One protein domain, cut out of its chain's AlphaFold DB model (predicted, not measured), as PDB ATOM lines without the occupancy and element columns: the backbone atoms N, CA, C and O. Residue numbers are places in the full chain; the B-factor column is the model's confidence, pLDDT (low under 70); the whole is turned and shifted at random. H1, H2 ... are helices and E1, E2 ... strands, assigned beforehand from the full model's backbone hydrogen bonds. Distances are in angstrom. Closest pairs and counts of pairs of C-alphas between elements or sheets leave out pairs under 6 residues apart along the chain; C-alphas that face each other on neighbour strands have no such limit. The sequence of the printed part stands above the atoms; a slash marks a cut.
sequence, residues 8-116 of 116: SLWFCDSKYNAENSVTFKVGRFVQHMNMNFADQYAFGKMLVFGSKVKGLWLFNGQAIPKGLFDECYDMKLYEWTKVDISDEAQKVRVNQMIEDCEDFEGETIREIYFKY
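This is residues 8 to 116 of the 116 residues of the protein "Elongation factor 1-gamma-like" of Trifolium medium (UniProt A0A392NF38). A twisted wall of five antiparallel strands has a helix over each face, H1 running along the strands on one face and H4 running across them on the other. Two short helices, H2 and H3, make a corner just before the edge strand E4, and H3 only grazes the sheet. The printed part has 109 residues, with four named helices and five named strands in the order E1 H1 E2 E3 H2 H3 E4 H4 E5; the sheet's order is E4 E1 E3 E2 E5, and the class is mixed, helices and strands. The whole is compact, with a radius of gyration of the C-alphas of 13.4 A, and spans 33 by 33 by 21 A.

Find C-alpha 8 at (-41.792, 25.889, -48.844); from there E1 runs 19.3 A to residue 14. H1, residues 23 to 32, is 14.4 A long. E2, residues 42 to 49, covers 22.6 A, and E3, residues 52 to 60, is the longest strand at 26.3 A. Next come H2, residues 66 to 71, H3, residues 73 to 77, and E4, residues 78 to 82. H4, residues 88 to 98, begins at C-alpha 88, (-37.579, 19.199, -62.955), and is 15.1 A long. E5, residues 111 to 115, ends at C-alpha 115, (-30.191, 21.975, -38.560).

Begin with the hairpin of E2 and E3, antiparallel at 168 degrees, where N 47 and O 54 are 2.7 A apart. Beside E3, E1 is antiparallel, with N 10 and O 57 at 2.8 A. E4 is E1's other neighbour, with N 11 and O 81 at 2.8 A; E5 pairs with E2, with N 46 and O 113 at 2.8 A. Both split strand-helix-strand units, in each of which two strands that run the same way in the sheet have another strand between them and helices between them along the chain, have right-handed crossovers: E1, H1, E2, with E3 between E1 and E2 in the sheet, and E3, H2 H3, E4, with E1 between E3 and E4 in the sheet. H1 lies over E2 at a height over the sheet of 8.8 A; their closest C-alphas, Gly 27 and Val 48, are 6.9 A apart. On the opposite face, H4 lies over E1 and E3 at 10.5 A, with the C-alphas of Leu 56 and Val 94 the closest of E3 and H4 at 7.4 A. H2 and H3 only just touch, only at the corner, with 3 pairs of C-alphas within 8 A, the closest being Phe 69 and Met 75 at 6.2 A. H2 is not on the sheet. In H1, H2 and H4 every O i to N i+4 pair is within hydrogen-bond range; in H3 0 of 1 is, beside 2 of 2 O i to N i+3 pairs.

The C-alphas farthest apart, those of Val 22 and Ser 86, are 36.4 A from each other. The printed part has no cut. The link from H4 to E5 is long, residues 99 to 110, and within it residues 103 to 104 pair antiparallel with 107 to 108. The mean pLDDT of the printed part is 74.4; 35 residues are under 70, among them residues 16 to 27, 33 to 41 and 100 to 106.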
ATOM      1  N   SER A   8     -42.623  25.342 -47.770       81.88
ATOM      2  CA  SER A   8     -41.792  25.889 -48.844       81.88
ATOM      3  C   SER A   8     -40.351  25.407 -48.723       81.88
ATOM      4  O   SER A   8     -39.772  25.386 -47.637       81.88
ATOM      5  N   LEU A   9     -39.774  25.008 -49.854       86.38
ATOM      6  CA  LEU A   9     -38.361  24.664 -49.965       86.38
ATOM      7  C   LEU A   9     -37.569  25.886 -50.426       86.38
ATOM      8  O   LEU A   9     -38.029  26.651 -51.275       86.38
ATOM      9  N   TRP A  10     -36.376  26.055 -49.871       87.56
ATOM     10  CA  TRP A  10     -35.481  27.170 -50.144       87.56
ATOM     11  C   TRP A  10     -34.044  26.675 -50.266       87.56
ATOM     12  O   TRP A  10     -33.532  25.993 -49.380       87.56
ATOM     13  N   PHE A  11     -33.380  27.043 -51.355       87.31
ATOM     14  CA  PHE A  11     -31.933  26.945 -51.467       87.31
ATOM     15  C   PHE A  11     -31.280  28.074 -50.674       87.31
ATOM     16  O   PHE A  11     -31.776  29.200 -50.655       87.31
ATOM     17  N   CYS A  12     -30.172  27.749 -50.022       85.81
ATOM     18  CA  CYS A  12     -29.381  28.644 -49.196       85.81
ATOM     19  C   CYS A  12     -27.931  28.587 -49.679       85.81
ATOM     20  O   CYS A  12     -27.196  27.665 -49.341       85.81
ATOM     21  N   ASP A  13     -27.516  29.547 -50.496       83.25
ATOM     22  CA  ASP A  13     -26.153  29.605 -51.027       83.25
ATOM     23  C   ASP A  13     -25.363  30.698 -50.292       83.25
ATOM     24  O   ASP A  13     -25.849  31.809 -50.081       83.25
ATOM     25  N   SER A  14     -24.140  30.401 -49.840       76.94
ATOM     26  CA  SER A  14     -23.336  31.408 -49.129       76.94
ATOM     27  C   SER A  14     -22.856  32.512 -50.077       76.94
ATOM     28  O   SER A  14     -22.241  32.235 -51.108       76.94
ATOM     29  N   LYS A  15     -23.070  33.784 -49.708       70.50
ATOM     30  CA  LYS A  15     -22.646  34.940 -50.523       70.50
ATOM     31  C   LYS A  15     -21.127  35.126 -50.567       70.50
ATOM     32  O   LYS A  15     -20.608  35.731 -51.498       70.50
ATOM     33  N   TYR A  16     -20.404  34.585 -49.584       65.56
ATOM     34  CA  TYR A  16     -18.965  34.803 -49.389       65.56
ATOM     35  C   TYR A  16     -18.107  33.591 -49.776       65.56
ATOM     36  O   TYR A  16     -17.005  33.398 -49.263       65.56
ATOM     37  N   ASN A  17     -18.577  32.791 -50.735       60.53
ATOM     38  CA  ASN A  17     -17.859  31.613 -51.237       60.53
ATOM     39  C   ASN A  17     -16.417  31.911 -51.713       60.53
ATOM     40  O   ASN A  17     -15.575  31.017 -51.686       60.53
ATOM     41  N   ALA A  18     -16.119  33.152 -52.125       53.41
ATOM     42  CA  ALA A  18     -14.785  33.574 -52.567       53.41
ATOM     43  C   ALA A  18     -13.816  33.937 -51.420       53.41
ATOM     44  O   ALA A  18     -12.605  33.840 -51.602       53.41
ATOM     45  N   GLU A  19     -14.316  34.329 -50.242       53.78
ATOM     46  CA  GLU A  19     -13.476  34.704 -49.084       53.78
ATOM     47  C   GLU A  19     -13.214  33.535 -48.123       53.78
ATOM     48  O   GLU A  19     -12.321  33.600 -47.270       53.78
ATOM     49  N   ASN A  20     -13.944  32.431 -48.295       56.62
ATOM     50  CA  ASN A  20     -13.802  31.199 -47.525       56.62
ATOM     51  C   ASN A  20     -12.498  30.465 -47.873       56.62
ATOM     52  O   ASN A  20     -12.467  29.453 -48.566       56.62
ATOM     53  N   SER A  21     -11.389  30.975 -47.355       51.41
ATOM     54  CA  SER A  21     -10.039  30.460 -47.604       51.41
ATOM     55  C   SER A  21      -9.720  29.168 -46.835       51.41
ATOM     56  O   SER A  21      -8.699  28.539 -47.098       51.41
ATOM     57  N   VAL A  22     -10.573  28.739 -45.890       56.56
ATOM     58  CA  VAL A  22     -10.342  27.535 -45.072       56.56
ATOM     59  C   VAL A  22     -11.646  26.779 -44.800       56.56
ATOM     60  O   VAL A  22     -12.470  27.225 -44.004       56.56
ATOM     61  N   THR A  23     -11.779  25.581 -45.372       56.50
ATOM     62  CA  THR A  23     -12.917  24.650 -45.208       56.50
ATOM     63  C   THR A  23     -13.295  24.401 -43.745       56.50
ATOM     64  O   THR A  23     -14.467  24.428 -43.385       56.50
ATOM     65  N   PHE A  24     -12.304  24.276 -42.860       54.62
ATOM     66  CA  PHE A  24     -12.529  24.052 -41.427       54.62
ATOM     67  C   PHE A  24     -13.244  25.219 -40.720       54.62
ATOM     68  O   PHE A  24     -14.029  25.013 -39.796       54.62
ATOM     69  N   LYS A  25     -12.991  26.466 -41.144       64.38
ATOM     70  CA  LYS A  25     -13.667  27.640 -40.564       64.38
ATOM     71  C   LYS A  25     -15.131  27.692 -40.985       64.38
ATOM     72  O   LYS A  25     -15.974  28.079 -40.185       64.38
ATOM     73  N   VAL A  26     -15.407  27.263 -42.212       66.00
ATOM     74  CA  VAL A  26     -16.743  27.230 -42.801       66.00
ATOM     75  C   VAL A  26     -17.618  26.186 -42.110       66.00
ATOM     76  O   VAL A  26     -18.706  26.526 -41.653       66.00
ATOM     77  N   GLY A  27     -17.123  24.956 -41.932       65.38
ATOM     78  CA  GLY A  27     -17.840  23.920 -41.180       65.38
ATOM     79  C   GLY A  27     -18.142  24.359 -39.745       65.38
ATOM     80  O   GLY A  27     -19.279  24.271 -39.283       65.38
ATOM     81  N   ARG A  28     -17.161  24.966 -39.060       71.44
ATOM     82  CA  ARG A  28     -17.363  25.516 -37.712       71.44
ATOM     83  C   ARG A  28     -18.376  26.667 -37.694       71.44
ATOM     84  O   ARG A  28     -19.173  26.732 -36.765       71.44
ATOM     85  N   PHE A  29     -18.382  27.539 -38.700       72.12
ATOM     86  CA  PHE A  29     -19.364  28.619 -38.827       72.12
ATOM     87  C   PHE A  29     -20.786  28.072 -38.989       72.12
ATOM     88  O   PHE A  29     -21.684  28.461 -38.248       72.12
ATOM     89  N   VAL A  30     -20.973  27.094 -39.881       72.44
ATOM     90  CA  VAL A  30     -22.264  26.420 -40.078       72.44
ATOM     91  C   VAL A  30     -22.718  25.729 -38.791       72.44
ATOM     92  O   VAL A  30     -23.875  25.869 -38.404       72.44
ATOM     93  N   GLN A  31     -21.825  25.049 -38.065       72.31
ATOM     94  CA  GLN A  31     -22.158  24.441 -36.771       72.31
ATOM     95  C   GLN A  31     -22.631  25.469 -35.733       72.31
ATOM     96  O   GLN A  31     -23.630  25.217 -35.068       72.31
ATOM     97  N   HIS A  32     -21.964  26.622 -35.624       71.81
ATOM     98  CA  HIS A  32     -22.270  27.647 -34.613       71.81
ATOM     99  C   HIS A  32     -23.384  28.617 -35.025       71.81
ATOM    100  O   HIS A  32     -23.778  29.453 -34.213       71.81
ATOM    101  N   MET A  33     -23.908  28.509 -36.249       68.06
ATOM    102  CA  MET A  33     -25.112  29.229 -36.650       68.06
ATOM    103  C   MET A  33     -26.274  28.801 -35.751       68.06
ATOM    104  O   MET A  33     -26.716  27.646 -35.804       68.06
ATOM    105  N   ASN A  34     -26.734  29.742 -34.927       62.25
ATOM    106  CA  ASN A  34     -27.860  29.562 -34.021       62.25
ATOM    107  C   ASN A  34     -29.157  29.851 -34.769       62.25
ATOM    108  O   ASN A  34     -29.448  30.998 -35.114       62.25
ATOM    109  N   MET A  35     -29.940  28.798 -34.987       63.28
ATOM    110  CA  MET A  35     -31.273  28.880 -35.577       63.28
ATOM    111  C   MET A  35     -32.374  28.439 -34.611       63.28
ATOM    112  O   MET A  35     -33.475  28.161 -35.052       63.28
ATOM    113  N   ASN A  36     -32.131  28.551 -33.298       59.22
ATOM    114  CA  ASN A  36     -33.060  28.194 -32.214       59.22
ATOM    115  C   ASN A  36     -34.511  28.688 -32.379       59.22
ATOM    116  O   ASN A  36     -35.424  28.101 -31.805       59.22
ATOM    117  N   PHE A  37     -34.740  29.780 -33.114       59.72
ATOM    118  CA  PHE A  37     -36.087  30.277 -33.417       59.72
ATOM    119  C   PHE A  37     -36.727  29.588 -34.639       59.72
ATOM    120  O   PHE A  37     -37.945  29.429 -34.713       59.72
ATOM    121  N   ALA A  38     -35.906  29.164 -35.600       59.31
ATOM    122  CA  ALA A  38     -36.299  28.401 -36.778       59.31
ATOM    123  C   ALA A  38     -36.574  26.929 -36.460       59.31
ATOM    124  O   ALA A  38     -37.403  26.341 -37.134       59.31
ATOM    125  N   ASP A  39     -35.930  26.359 -35.446       60.81
ATOM    126  CA  ASP A  39     -35.958  24.928 -35.103       60.81
ATOM    127  C   ASP A  39     -37.387  24.356 -34.909       60.81
ATOM    128  O   ASP A  39     -37.699  23.211 -35.230       60.81
ATOM    129  N   GLN A  40     -38.346  25.187 -34.484       64.75
ATOM    130  CA  GLN A  40     -39.754  24.768 -34.364       64.75
ATOM    131  C   GLN A  40     -40.547  24.803 -35.684       64.75
ATOM    132  O   GLN A  40     -41.650  24.258 -35.761       64.75
ATOM    133  N   TYR A  41     -40.013  25.450 -36.721       68.25
ATOM    134  CA  TYR A  41     -40.725  25.794 -37.957       68.25
ATOM    135  C   TYR A  41     -39.931  25.510 -39.238       68.25
ATOM    136  O   TYR A  41     -40.458  25.723 -40.333       68.25
ATOM    137  N   ALA A  42     -38.685  25.058 -39.134       75.56
ATOM    138  CA  ALA A  42     -37.775  24.907 -40.251       75.56
ATOM    139  C   ALA A  42     -36.817  23.736 -40.040       75.56
ATOM    140  O   ALA A  42     -36.338  23.493 -38.941       75.56
ATOM    141  N   PHE A  43     -36.501  23.048 -41.128       81.19
ATOM    142  CA  PHE A  43     -35.475  22.020 -41.170       81.19
ATOM    143  C   PHE A  43     -34.459  22.383 -42.245       81.19
ATOM    144  O   PHE A  43     -34.829  22.617 -43.393       81.19
ATOM    145  N   GLY A  44     -33.184  22.435 -41.885       84.06
ATOM    146  CA  GLY A  44     -32.086  22.784 -42.772       84.06
ATOM    147  C   GLY A  44     -31.104  21.641 -42.942       84.06
ATOM    148  O   GLY A  44     -30.703  20.988 -41.983       84.06
ATOM    149  N   LYS A  45     -30.646  21.430 -44.168       86.62
ATOM    150  CA  LYS A  45     -29.517  20.568 -44.494       86.62
ATOM    151  C   LYS A  45     -28.470  21.411 -45.195       86.62
ATOM    152  O   LYS A  45     -28.712  21.921 -46.280       86.62
ATOM    153  N   MET A  46     -27.312  21.568 -44.575       84.81
ATOM    154  CA  MET A  46     -26.190  22.335 -45.102       84.81
ATOM    155  C   MET A  46     -25.108  21.370 -45.588       84.81
ATOM    156  O   MET A  46     -24.684  20.480 -44.854       84.81
ATOM    157  N   LEU A  47     -24.657  21.562 -46.819       85.00
ATOM    158  CA  LEU A  47     -23.624  20.794 -47.502       85.00
ATOM    159  C   LEU A  47     -22.405  21.695 -47.720       85.00
ATOM    160  O   LEU A  47     -22.513  22.797 -48.269       85.00
ATOM    161  N   VAL A  48     -21.236  21.230 -47.288       82.06
ATOM    162  CA  VAL A  48     -19.968  21.950 -47.448       82.06
ATOM    163  C   VAL A  48     -19.152  21.304 -48.563       82.06
ATOM    164  O   VAL A  48     -18.769  20.138 -48.480       82.06
ATOM    165  N   PHE A  49     -18.841  22.097 -49.583       78.50
ATOM    166  CA  PHE A  49     -18.055  21.738 -50.760       78.50
ATOM    167  C   PHE A  49     -16.730  22.508 -50.734       78.50
ATOM    168  O   PHE A  49     -16.583  23.552 -51.368       78.50
ATOM    169  N   GLY A  50     -15.760  22.048 -49.939       75.56
ATOM    170  CA  GLY A  50     -14.454  22.711 -49.832       75.56
ATOM    171  C   GLY A  50     -14.558  24.145 -49.289       75.56
ATOM    172  O   GLY A  50     -14.572  24.338 -48.077       75.56
ATOM    173  N   SER A  51     -14.580  25.161 -50.151       70.50
ATOM    174  CA  SER A  51     -14.778  26.570 -49.761       70.50
ATOM    175  C   SER A  51     -16.228  27.049 -49.885       70.50
ATOM    176  O   SER A  51     -16.578  28.103 -49.347       70.50
ATOM    177  N   LYS A  52     -17.080  26.294 -50.582       77.38
ATOM    178  CA  LYS A  52     -18.472  26.664 -50.834       77.38
ATOM    179  C   LYS A  52     -19.407  26.001 -49.839       77.38
ATOM    180  O   LYS A  52     -19.189  24.864 -49.427       77.38
ATOM    181  N   VAL A  53     -20.488  26.695 -49.503       81.44
ATOM    182  CA  VAL A  53     -21.588  26.132 -48.714       81.44
ATOM    183  C   VAL A  53     -22.873  26.283 -49.490       81.44
ATOM    184  O   VAL A  53     -23.209  27.393 -49.909       81.44
ATOM    185  N   LYS A  54     -23.583  25.168 -49.637       85.31
ATOM    186  CA  LYS A  54     -24.926  25.127 -50.201       85.31
ATOM    187  C   LYS A  54     -25.838  24.448 -49.202       85.31
ATOM    188  O   LYS A  54     -25.483  23.427 -48.630       85.31
ATOM    189  N   GLY A  55     -27.011  24.999 -48.989       85.88
ATOM    190  CA  GLY A  55     -27.995  24.490 -48.058       85.88
ATOM    191  C   GLY A  55     -29.335  24.290 -48.729       85.88
ATOM    192  O   GLY A  55     -29.689  24.992 -49.675       85.88
ATOM    193  N   LEU A  56     -30.093  23.345 -48.200       87.62
ATOM    194  CA  LEU A  56     -31.493  23.135 -48.498       87.62
ATOM    195  C   LEU A  56     -32.280  23.317 -47.208       87.62
ATOM    196  O   LEU A  56     -32.028  22.631 -46.223       87.62
ATOM    197  N   TRP A  57     -33.246  24.218 -47.231       85.38
ATOM    198  CA  TRP A  57     -34.094  24.515 -46.093       85.38
ATOM    199  C   TRP A  57     -35.551  24.279 -46.438       85.38
ATOM    200  O   TRP A  57     -36.044  24.697 -47.483       85.38
ATOM    201  N   LEU A  58     -36.246  23.614 -45.535       84.81
ATOM    202  CA  LEU A  58     -37.676  23.405 -45.561       84.81
ATOM    203  C   LEU A  58     -38.284  24.282 -44.474       84.81
ATOM    204  O   LEU A  58     -38.021  24.059 -43.300       84.81
ATOM    205  N   PHE A  59     -39.110  25.247 -44.859       83.00
ATOM    206  CA  PHE A  59     -39.864  26.077 -43.925       83.00
ATOM    207  C   PHE A  59     -41.329  25.662 -43.917       83.00
ATOM    208  O   PHE A  59     -41.921  25.382 -44.964       83.00
ATOM    209  N   ASN A  60     -41.928  25.666 -42.733       76.50
ATOM    210  CA  ASN A  60     -43.362  25.536 -42.560       76.50
ATOM    211  C   ASN A  60     -44.018  26.894 -42.869       76.50
ATOM    212  O   ASN A  60     -43.822  27.875 -42.153       76.50
ATOM    213  N   GLY A  61     -44.748  26.964 -43.980       76.25
ATOM    214  CA  GLY A  61     -45.358  28.167 -44.539       76.25
ATOM    215  C   GLY A  61     -44.963  28.439 -45.994       76.25
ATOM    216  O   GLY A  61     -44.026  27.861 -46.542       76.25
ATOM    217  N   GLN A  62     -45.686  29.361 -46.634       72.81
ATOM    218  CA  GLN A  62     -45.477  29.771 -48.035       72.81
ATOM    219  C   GLN A  62     -44.220  30.640 -48.251       72.81
ATOM    220  O   GLN A  62     -43.752  30.779 -49.390       72.81
ATOM    221  N   ALA A  63     -43.691  31.232 -47.177       75.00
ATOM    222  CA  ALA A  63     -42.542  32.127 -47.186       75.00
ATOM    223  C   ALA A  63     -41.729  32.009 -45.891       75.00
ATOM    224  O   ALA A  63     -42.262  31.606 -44.857       75.00
ATOM    225  N   ILE A  64     -40.459  32.417 -45.950       75.31
ATOM    226  CA  ILE A  64     -39.611  32.544 -44.762       75.31
ATOM    227  C   ILE A  64     -40.239  33.598 -43.831       75.31
ATOM    228  O   ILE A  64     -40.502  34.721 -44.282       75.31
ATOM    229  N   PRO A  65     -40.498  33.276 -42.550       73.06
ATOM    230  CA  PRO A  65     -41.045  34.236 -41.599       73.06
ATOM    231  C   PRO A  65     -40.151  35.477 -41.495       73.06
ATOM    232  O   PRO A  65     -38.947  35.358 -41.288       73.06
ATOM    233  N   LYS A  66     -40.728  36.684 -41.590       69.38
ATOM    234  CA  LYS A  66     -39.953  37.938 -41.480       69.38
ATOM    235  C   LYS A  66     -39.190  38.050 -40.158       69.38
ATOM    236  O   LYS A  66     -38.046  38.487 -40.171       69.38
ATOM    237  N   GLY A  67     -39.782  37.569 -39.061       66.88
ATOM    238  CA  GLY A  67     -39.121  37.525 -37.753       66.88
ATOM    239  C   GLY A  67     -37.801  36.750 -37.776       66.88
ATOM    240  O   GLY A  67     -36.874  37.108 -37.067       66.88
ATOM    241  N   LEU A  68     -37.660  35.769 -38.671       71.19
ATOM    242  CA  LEU A  68     -36.422  35.016 -38.821       71.19
ATOM    243  C   LEU A  68     -35.297  35.853 -39.449       71.19
ATOM    244  O   LEU A  68     -34.155  35.764 -39.018       71.19
ATOM    245  N   PHE A  69     -35.614  36.718 -40.418       70.25
ATOM    246  CA  PHE A  69     -34.644  37.664 -40.986       70.25
ATOM    247  C   PHE A  69     -34.266  38.792 -40.020       70.25
ATOM    248  O   PHE A  69     -33.163  39.342 -40.123       70.25
ATOM    249  N   ASP A  70     -35.180  39.162 -39.125       69.75
ATOM    250  CA  ASP A  70     -34.940  40.193 -38.118       69.75
ATOM    251  C   ASP A  70     -34.118  39.656 -36.937       69.75
ATOM    252  O   ASP A  70     -33.222  40.353 -36.462       69.75
ATOM    253  N   GLU A  71     -34.356  38.413 -36.511       69.06
ATOM    254  CA  GLU A  71     -33.668  37.804 -35.365       69.06
ATOM    255  C   GLU A  71     -32.362  37.082 -35.731       69.06
ATOM    256  O   GLU A  71     -31.374  37.186 -35.001       69.06
ATOM    257  N   CYS A  72     -32.296  36.386 -36.871       70.69
ATOM    258  CA  CYS A  72     -31.094  35.665 -37.293       70.69
ATOM    259  C   CYS A  72     -30.256  36.514 -38.261       70.69
ATOM    260  O   CYS A  72     -30.425  36.459 -39.481       70.69
ATOM    261  N   TYR A  73     -29.285  37.262 -37.723       67.06
ATOM    262  CA  TYR A  73     -28.329  38.042 -38.527       67.06
ATOM    263  C   TYR A  73     -27.591  37.181 -39.568       67.06
ATOM    264  O   TYR A  73     -27.377  37.624 -40.700       67.06
ATOM    265  N   ASP A  74     -27.287  35.927 -39.221       69.69
ATOM    266  CA  ASP A  74     -26.604  34.983 -40.104       69.69
ATOM    267  C   ASP A  74     -27.396  34.680 -41.379       69.69
ATOM    268  O   ASP A  74     -26.784  34.452 -42.420       69.69
ATOM    269  N   MET A  75     -28.733  34.777 -41.371       70.06
ATOM    270  CA  MET A  75     -29.535  34.586 -42.586       70.06
ATOM    271  C   MET A  75     -29.187  35.583 -43.686       70.06
ATOM    272  O   MET A  75     -29.303  35.260 -44.865       70.06
ATOM    273  N   LYS A  76     -28.722  36.785 -43.334       71.00
ATOM    274  CA  LYS A  76     -28.369  37.823 -44.315       71.00
ATOM    275  C   LYS A  76     -27.085  37.489 -45.082       71.00
ATOM    276  O   LYS A  76     -26.900  37.990 -46.197       71.00
ATOM    277  N   LEU A  77     -26.239  36.623 -44.514       73.94
ATOM    278  CA  LEU A  77     -24.981  36.155 -45.104       73.94
ATOM    279  C   LEU A  77     -25.192  35.123 -46.219       73.94
ATOM    280  O   LEU A  77     -24.276  34.862 -47.001       73.94
ATOM    281  N   TYR A  78     -26.400  34.570 -46.311       77.50
ATOM    282  CA  TYR A  78     -26.787  33.619 -47.340       77.50
ATOM    283  C   TYR A  78     -27.796  34.239 -48.298       77.50
ATOM    284  O   TYR A  78     -28.501  35.209 -47.992       77.50
ATOM    285  N   GLU A  79     -27.813  33.704 -49.504       82.38
ATOM    286  CA  GLU A  79     -28.809  33.987 -50.514       82.38
ATOM    287  C   GLU A  79     -29.875  32.899 -50.473       82.38
ATOM    288  O   GLU A  79     -29.567  31.710 -50.539       82.38
ATOM    289  N   TRP A  80     -31.127  33.327 -50.323       85.25
ATOM    290  CA  TRP A  80     -32.272  32.444 -50.160       85.25
ATOM    291  C   TRP A  80     -33.092  32.452 -51.439       85.25
ATOM    292  O   TRP A  80     -33.711  33.463 -51.772       85.25
ATOM    293  N   THR A  81     -33.126  31.319 -52.130       86.56
ATOM    294  CA  THR A  81     -33.887  31.158 -53.371       86.56
ATOM    295  C   THR A  81     -34.984  30.133 -53.157       86.56
ATOM    296  O   THR A  81     -34.702  28.991 -52.804       86.56
ATOM    297  N   LYS A  82     -36.247  30.522 -53.357       86.75
ATOM    298  CA  LYS A  82     -37.373  29.588 -53.249       86.75
ATOM    299  C   LYS A  82     -37.260  28.534 -54.349       86.75
ATOM    300  O   LYS A  82     -37.098  28.883 -55.514       86.75
ATOM    301  N   VAL A  83     -37.355  27.266 -53.966       86.19
ATOM    302  CA  VAL A  83     -37.342  26.142 -54.901       86.19
ATOM    303  C   VAL A  83     -38.690  26.065 -55.604       86.19
ATOM    304  O   VAL A  83     -39.735  26.035 -54.947       86.19
ATOM    305  N   ASP A  84     -38.662  25.983 -56.928       83.56
ATOM    306  CA  ASP A  84     -39.822  25.633 -57.734       83.56
ATOM    307  C   ASP A  84     -39.827  24.127 -58.003       83.56
ATOM    308  O   ASP A  84     -38.960  23.582 -58.680       83.56
ATOM    309  N   ILE A  85     -40.816  23.434 -57.451       77.81
ATOM    310  CA  ILE A  85     -40.963  21.976 -57.584       77.81
ATOM    311  C   ILE A  85     -41.579  21.604 -58.938       77.81
ATOM    312  O   ILE A  85     -41.530  20.443 -59.346       77.81
ATOM    313  N   SER A  86     -42.143  22.591 -59.637       80.31
ATOM    314  CA  SER A  86     -42.612  22.451 -61.016       80.31
ATOM    315  C   SER A  86     -41.441  22.334 -61.995       80.31
ATOM    316  O   SER A  86     -41.615  21.803 -63.089       80.31
ATOM    317  N   ASP A  87     -40.254  22.805 -61.600       84.69
ATOM    318  CA  ASP A  87     -39.021  22.702 -62.369       84.69
ATOM    319  C   ASP A  87     -38.314  21.370 -62.067       84.69
ATOM    320  O   ASP A  87     -37.840  21.110 -60.955       84.69
ATOM    321  N   GLU A  88     -38.233  20.502 -63.077       84.75
ATOM    322  CA  GLU A  88     -37.579  19.199 -62.955       84.75
ATOM    323  C   GLU A  88     -36.096  19.322 -62.587       84.75
ATOM    324  O   GLU A  88     -35.602  18.504 -61.811       84.75
ATOM    325  N   ALA A  89     -35.388  20.354 -63.061       83.94
ATOM    326  CA  ALA A  89     -33.970  20.532 -62.755       83.94
ATOM    327  C   ALA A  89     -33.757  20.834 -61.264       83.94
ATOM    328  O   ALA A  89     -32.885  20.250 -60.617       83.94
ATOM    329  N   GLN A  90     -34.594  21.699 -60.690       82.94
ATOM    330  CA  GLN A  90     -34.543  22.019 -59.264       82.94
ATOM    331  C   GLN A  90     -34.978  20.838 -58.400       82.94
ATOM    332  O   GLN A  90     -34.378  20.583 -57.358       82.94
ATOM    333  N   LYS A  91     -35.974  20.072 -58.849       84.00
ATOM    334  CA  LYS A  91     -36.417  18.855 -58.166       84.00
ATOM    335  C   LYS A  91     -35.323  17.788 -58.128       84.00
ATOM    336  O   LYS A  91     -35.098  17.190 -57.077       84.00
ATOM    337  N   VAL A  92     -34.613  17.580 -59.240       84.25
ATOM    338  CA  VAL A  92     -33.444  16.689 -59.292       84.25
ATOM    339  C   VAL A  92     -32.353  17.198 -58.353       84.25
ATOM    340  O   VAL A  92     -31.836  16.416 -57.561       84.25
ATOM    341  N   ARG A  93     -32.069  18.505 -58.360       83.62
ATOM    342  CA  ARG A  93     -31.089  19.127 -57.459       83.62
ATOM    343  C   ARG A  93     -31.431  18.886 -55.983       83.62
ATOM    344  O   ARG A  93     -30.565  18.487 -55.211       83.62
ATOM    345  N   VAL A  94     -32.691  19.078 -55.592       84.25
ATOM    346  CA  VAL A  94     -33.175  18.788 -54.231       84.25
ATOM    347  C   VAL A  94     -33.011  17.312 -53.888       84.25
ATOM    348  O   VAL A  94     -32.495  17.001 -52.818       84.25
ATOM    349  N   ASN A  95     -33.410  16.406 -54.784       83.31
ATOM    350  CA  ASN A  95     -33.263  14.971 -54.555       83.31
ATOM    351  C   ASN A  95     -31.794  14.586 -54.369       83.31
ATOM    352  O   ASN A  95     -31.480  13.931 -53.387       83.31
ATOM    353  N   GLN A  96     -30.885  15.085 -55.209       82.62
ATOM    354  CA  GLN A  96     -29.449  14.833 -55.061       82.62
ATOM    355  C   GLN A  96     -28.895  15.338 -53.719       82.62
ATOM    356  O   GLN A  96     -28.069  14.661 -53.108       82.62
ATOM    357  N   MET A  97     -29.364  16.495 -53.230       80.56
ATOM    358  CA  MET A  97     -28.996  17.012 -51.903       80.56
ATOM    359  C   MET A  97     -29.575  16.162 -50.763       80.56
ATOM    360  O   MET A  97     -28.966  16.061 -49.699       80.56
ATOM    361  N   ILE A  98     -30.755  15.564 -50.944       79.81
ATOM    362  CA  ILE A  98     -31.382  14.675 -49.956       79.81
ATOM    363  C   ILE A  98     -30.693  13.309 -49.941       79.81
ATOM    364  O   ILE A  98     -30.415  12.806 -48.857       79.81
ATOM    365  N   GLU A  99     -30.396  12.756 -51.114       80.19
ATOM    366  CA  GLU A  99     -29.764  11.448 -51.328       80.19
ATOM    367  C   GLU A  99     -28.256  11.441 -51.045       80.19
ATOM    368  O   GLU A  99     -27.628  10.394 -51.169       80.19
ATOM    369  N   ASP A 100     -27.677  12.581 -50.648       69.88
ATOM    370  CA  ASP A 100     -26.251  12.710 -50.322       69.88
ATOM    371  C   ASP A 100     -25.347  12.225 -51.458       69.88
ATOM    372  O   ASP A 100     -24.355  11.532 -51.238       69.88
ATOM    373  N   CYS A 101     -25.705  12.584 -52.694       67.00
ATOM    374  CA  CYS A 101     -24.946  12.177 -53.868       67.00
ATOM    375  C   CYS A 101     -23.497  12.681 -53.750       67.00
ATOM    376  O   CYS A 101     -23.272  13.887 -53.645       67.00
ATOM    377  N   GLU A 102     -22.525  11.758 -53.755       54.84
ATOM    378  CA  GLU A 102     -21.106  12.055 -53.496       54.84
ATOM    379  C   GLU A 102     -20.529  13.110 -54.459       54.84
ATOM    380  O   GLU A 102     -19.681  13.909 -54.051       54.84
ATOM    381  N   ASP A 103     -21.047  13.166 -55.690       58.78
ATOM    382  CA  ASP A 103     -20.689  14.137 -56.724       58.78
ATOM    383  C   ASP A 103     -21.886  15.039 -57.061       58.78
ATOM    384  O   ASP A 103     -22.737  14.712 -57.892       58.78
ATOM    385  N   PHE A 104     -21.943  16.215 -56.440       66.31
ATOM    386  CA  PHE A 104     -22.978  17.209 -56.715       66.31
ATOM    387  C   PHE A 104     -22.380  18.378 -57.500       66.31
ATOM    388  O   PHE A 104     -21.490  19.078 -57.021       66.31
ATOM    389  N   GLU A 105     -22.851  18.585 -58.734       66.25
ATOM    390  CA  GLU A 105     -22.350  19.627 -59.654       66.25
ATOM    391  C   GLU A 105     -20.826  19.562 -59.918       66.25
ATOM    392  O   GLU A 105     -20.185  20.576 -60.190       66.25
ATOM    393  N   GLY A 106     -20.234  18.363 -59.848       66.31
ATOM    394  CA  GLY A 106     -18.791  18.161 -60.025       66.31
ATOM    395  C   GLY A 106     -17.943  18.561 -58.810       66.31
ATOM    396  O   GLY A 106     -16.721  18.643 -58.923       66.31
ATOM    397  N   GLU A 107     -18.571  18.813 -57.657       71.31
ATOM    398  CA  GLU A 107     -17.904  19.077 -56.384       71.31
ATOM    399  C   GLU A 107     -18.220  17.964 -55.375       71.31
ATOM    400  O   GLU A 107     -19.375  17.580 -55.188       71.31
ATOM    401  N   THR A 108     -17.190  17.461 -54.691       77.12
ATOM    402  CA  THR A 108     -17.352  16.426 -53.662       77.12
ATOM    403  C   THR A 108     -17.842  17.038 -52.354       77.12
ATOM    404  O   THR A 108     -17.251  18.004 -51.847       77.12
ATOM    405  N   ILE A 109     -18.882  16.445 -51.770       79.38
ATOM    406  CA  ILE A 109     -19.364  16.817 -50.437       79.38
ATOM    407  C   ILE A 109     -18.282  16.466 -49.405       79.38
ATOM    408  O   ILE A 109     -17.835  15.325 -49.311       79.38
ATOM    409  N   ARG A 110     -17.831  17.453 -48.624       81.06
ATOM    410  CA  ARG A 110     -16.835  17.253 -47.556       81.06
ATOM    411  C   ARG A 110     -17.488  17.005 -46.209       81.06
ATOM    412  O   ARG A 110     -17.053  16.129 -45.471       81.06
ATOM    413  N   GLU A 111     -18.487  17.815 -45.880       82.69
ATOM    414  CA  GLU A 111     -19.167  17.783 -44.589       82.69
ATOM    415  C   GLU A 111     -20.653  18.082 -44.773       82.69
ATOM    416  O   GLU A 111     -21.039  18.872 -45.640       82.69
ATOM    417  N   ILE A 112     -21.477  17.463 -43.929       83.31
ATOM    418  CA  ILE A 112     -22.933  17.595 -43.943       83.31
ATOM    419  C   ILE A 112     -23.389  17.975 -42.544       83.31
ATOM    420  O   ILE A 112     -23.011  17.339 -41.561       83.31
ATOM    421  N   TYR A 113     -24.217  19.009 -42.466       82.75
ATOM    422  CA  TYR A 113     -24.755  19.528 -41.221       82.75
ATOM    423  C   TYR A 113     -26.272  19.587 -41.299       82.75
ATOM    424  O   TYR A 113     -26.835  20.262 -42.159       82.75
ATOM    425  N   PHE A 114     -26.935  18.907 -40.371       80.75
ATOM    426  CA  PHE A 114     -28.376  19.017 -40.187       80.75
ATOM    427  C   PHE A 114     -28.672  20.088 -39.137       80.75
ATOM    428  O   PHE A 114     -27.978  20.186 -38.124       80.75
ATOM    429  N   LYS A 115     -29.687  20.901 -39.410       75.75
ATOM    430  CA  LYS A 115     -30.191  21.975 -38.560       75.75
ATOM    431  C   LYS A 115     -31.684  21.745 -38.365       75.75
ATOM    432  O   LYS A 115     -32.405  21.559 -39.343       75.75
ATOM    433  N   TYR A 116     -32.105  21.683 -37.116       68.12
ATOM    434  CA  TYR A 116     -33.457  21.373 -36.681       68.12
ATOM    435  C   TYR A 116     -33.708  22.061 -35.360       68.12
ATOM    436  O   TYR A 116     -32.703  22.334 -34.665       68.12
TER     437      TYR A 116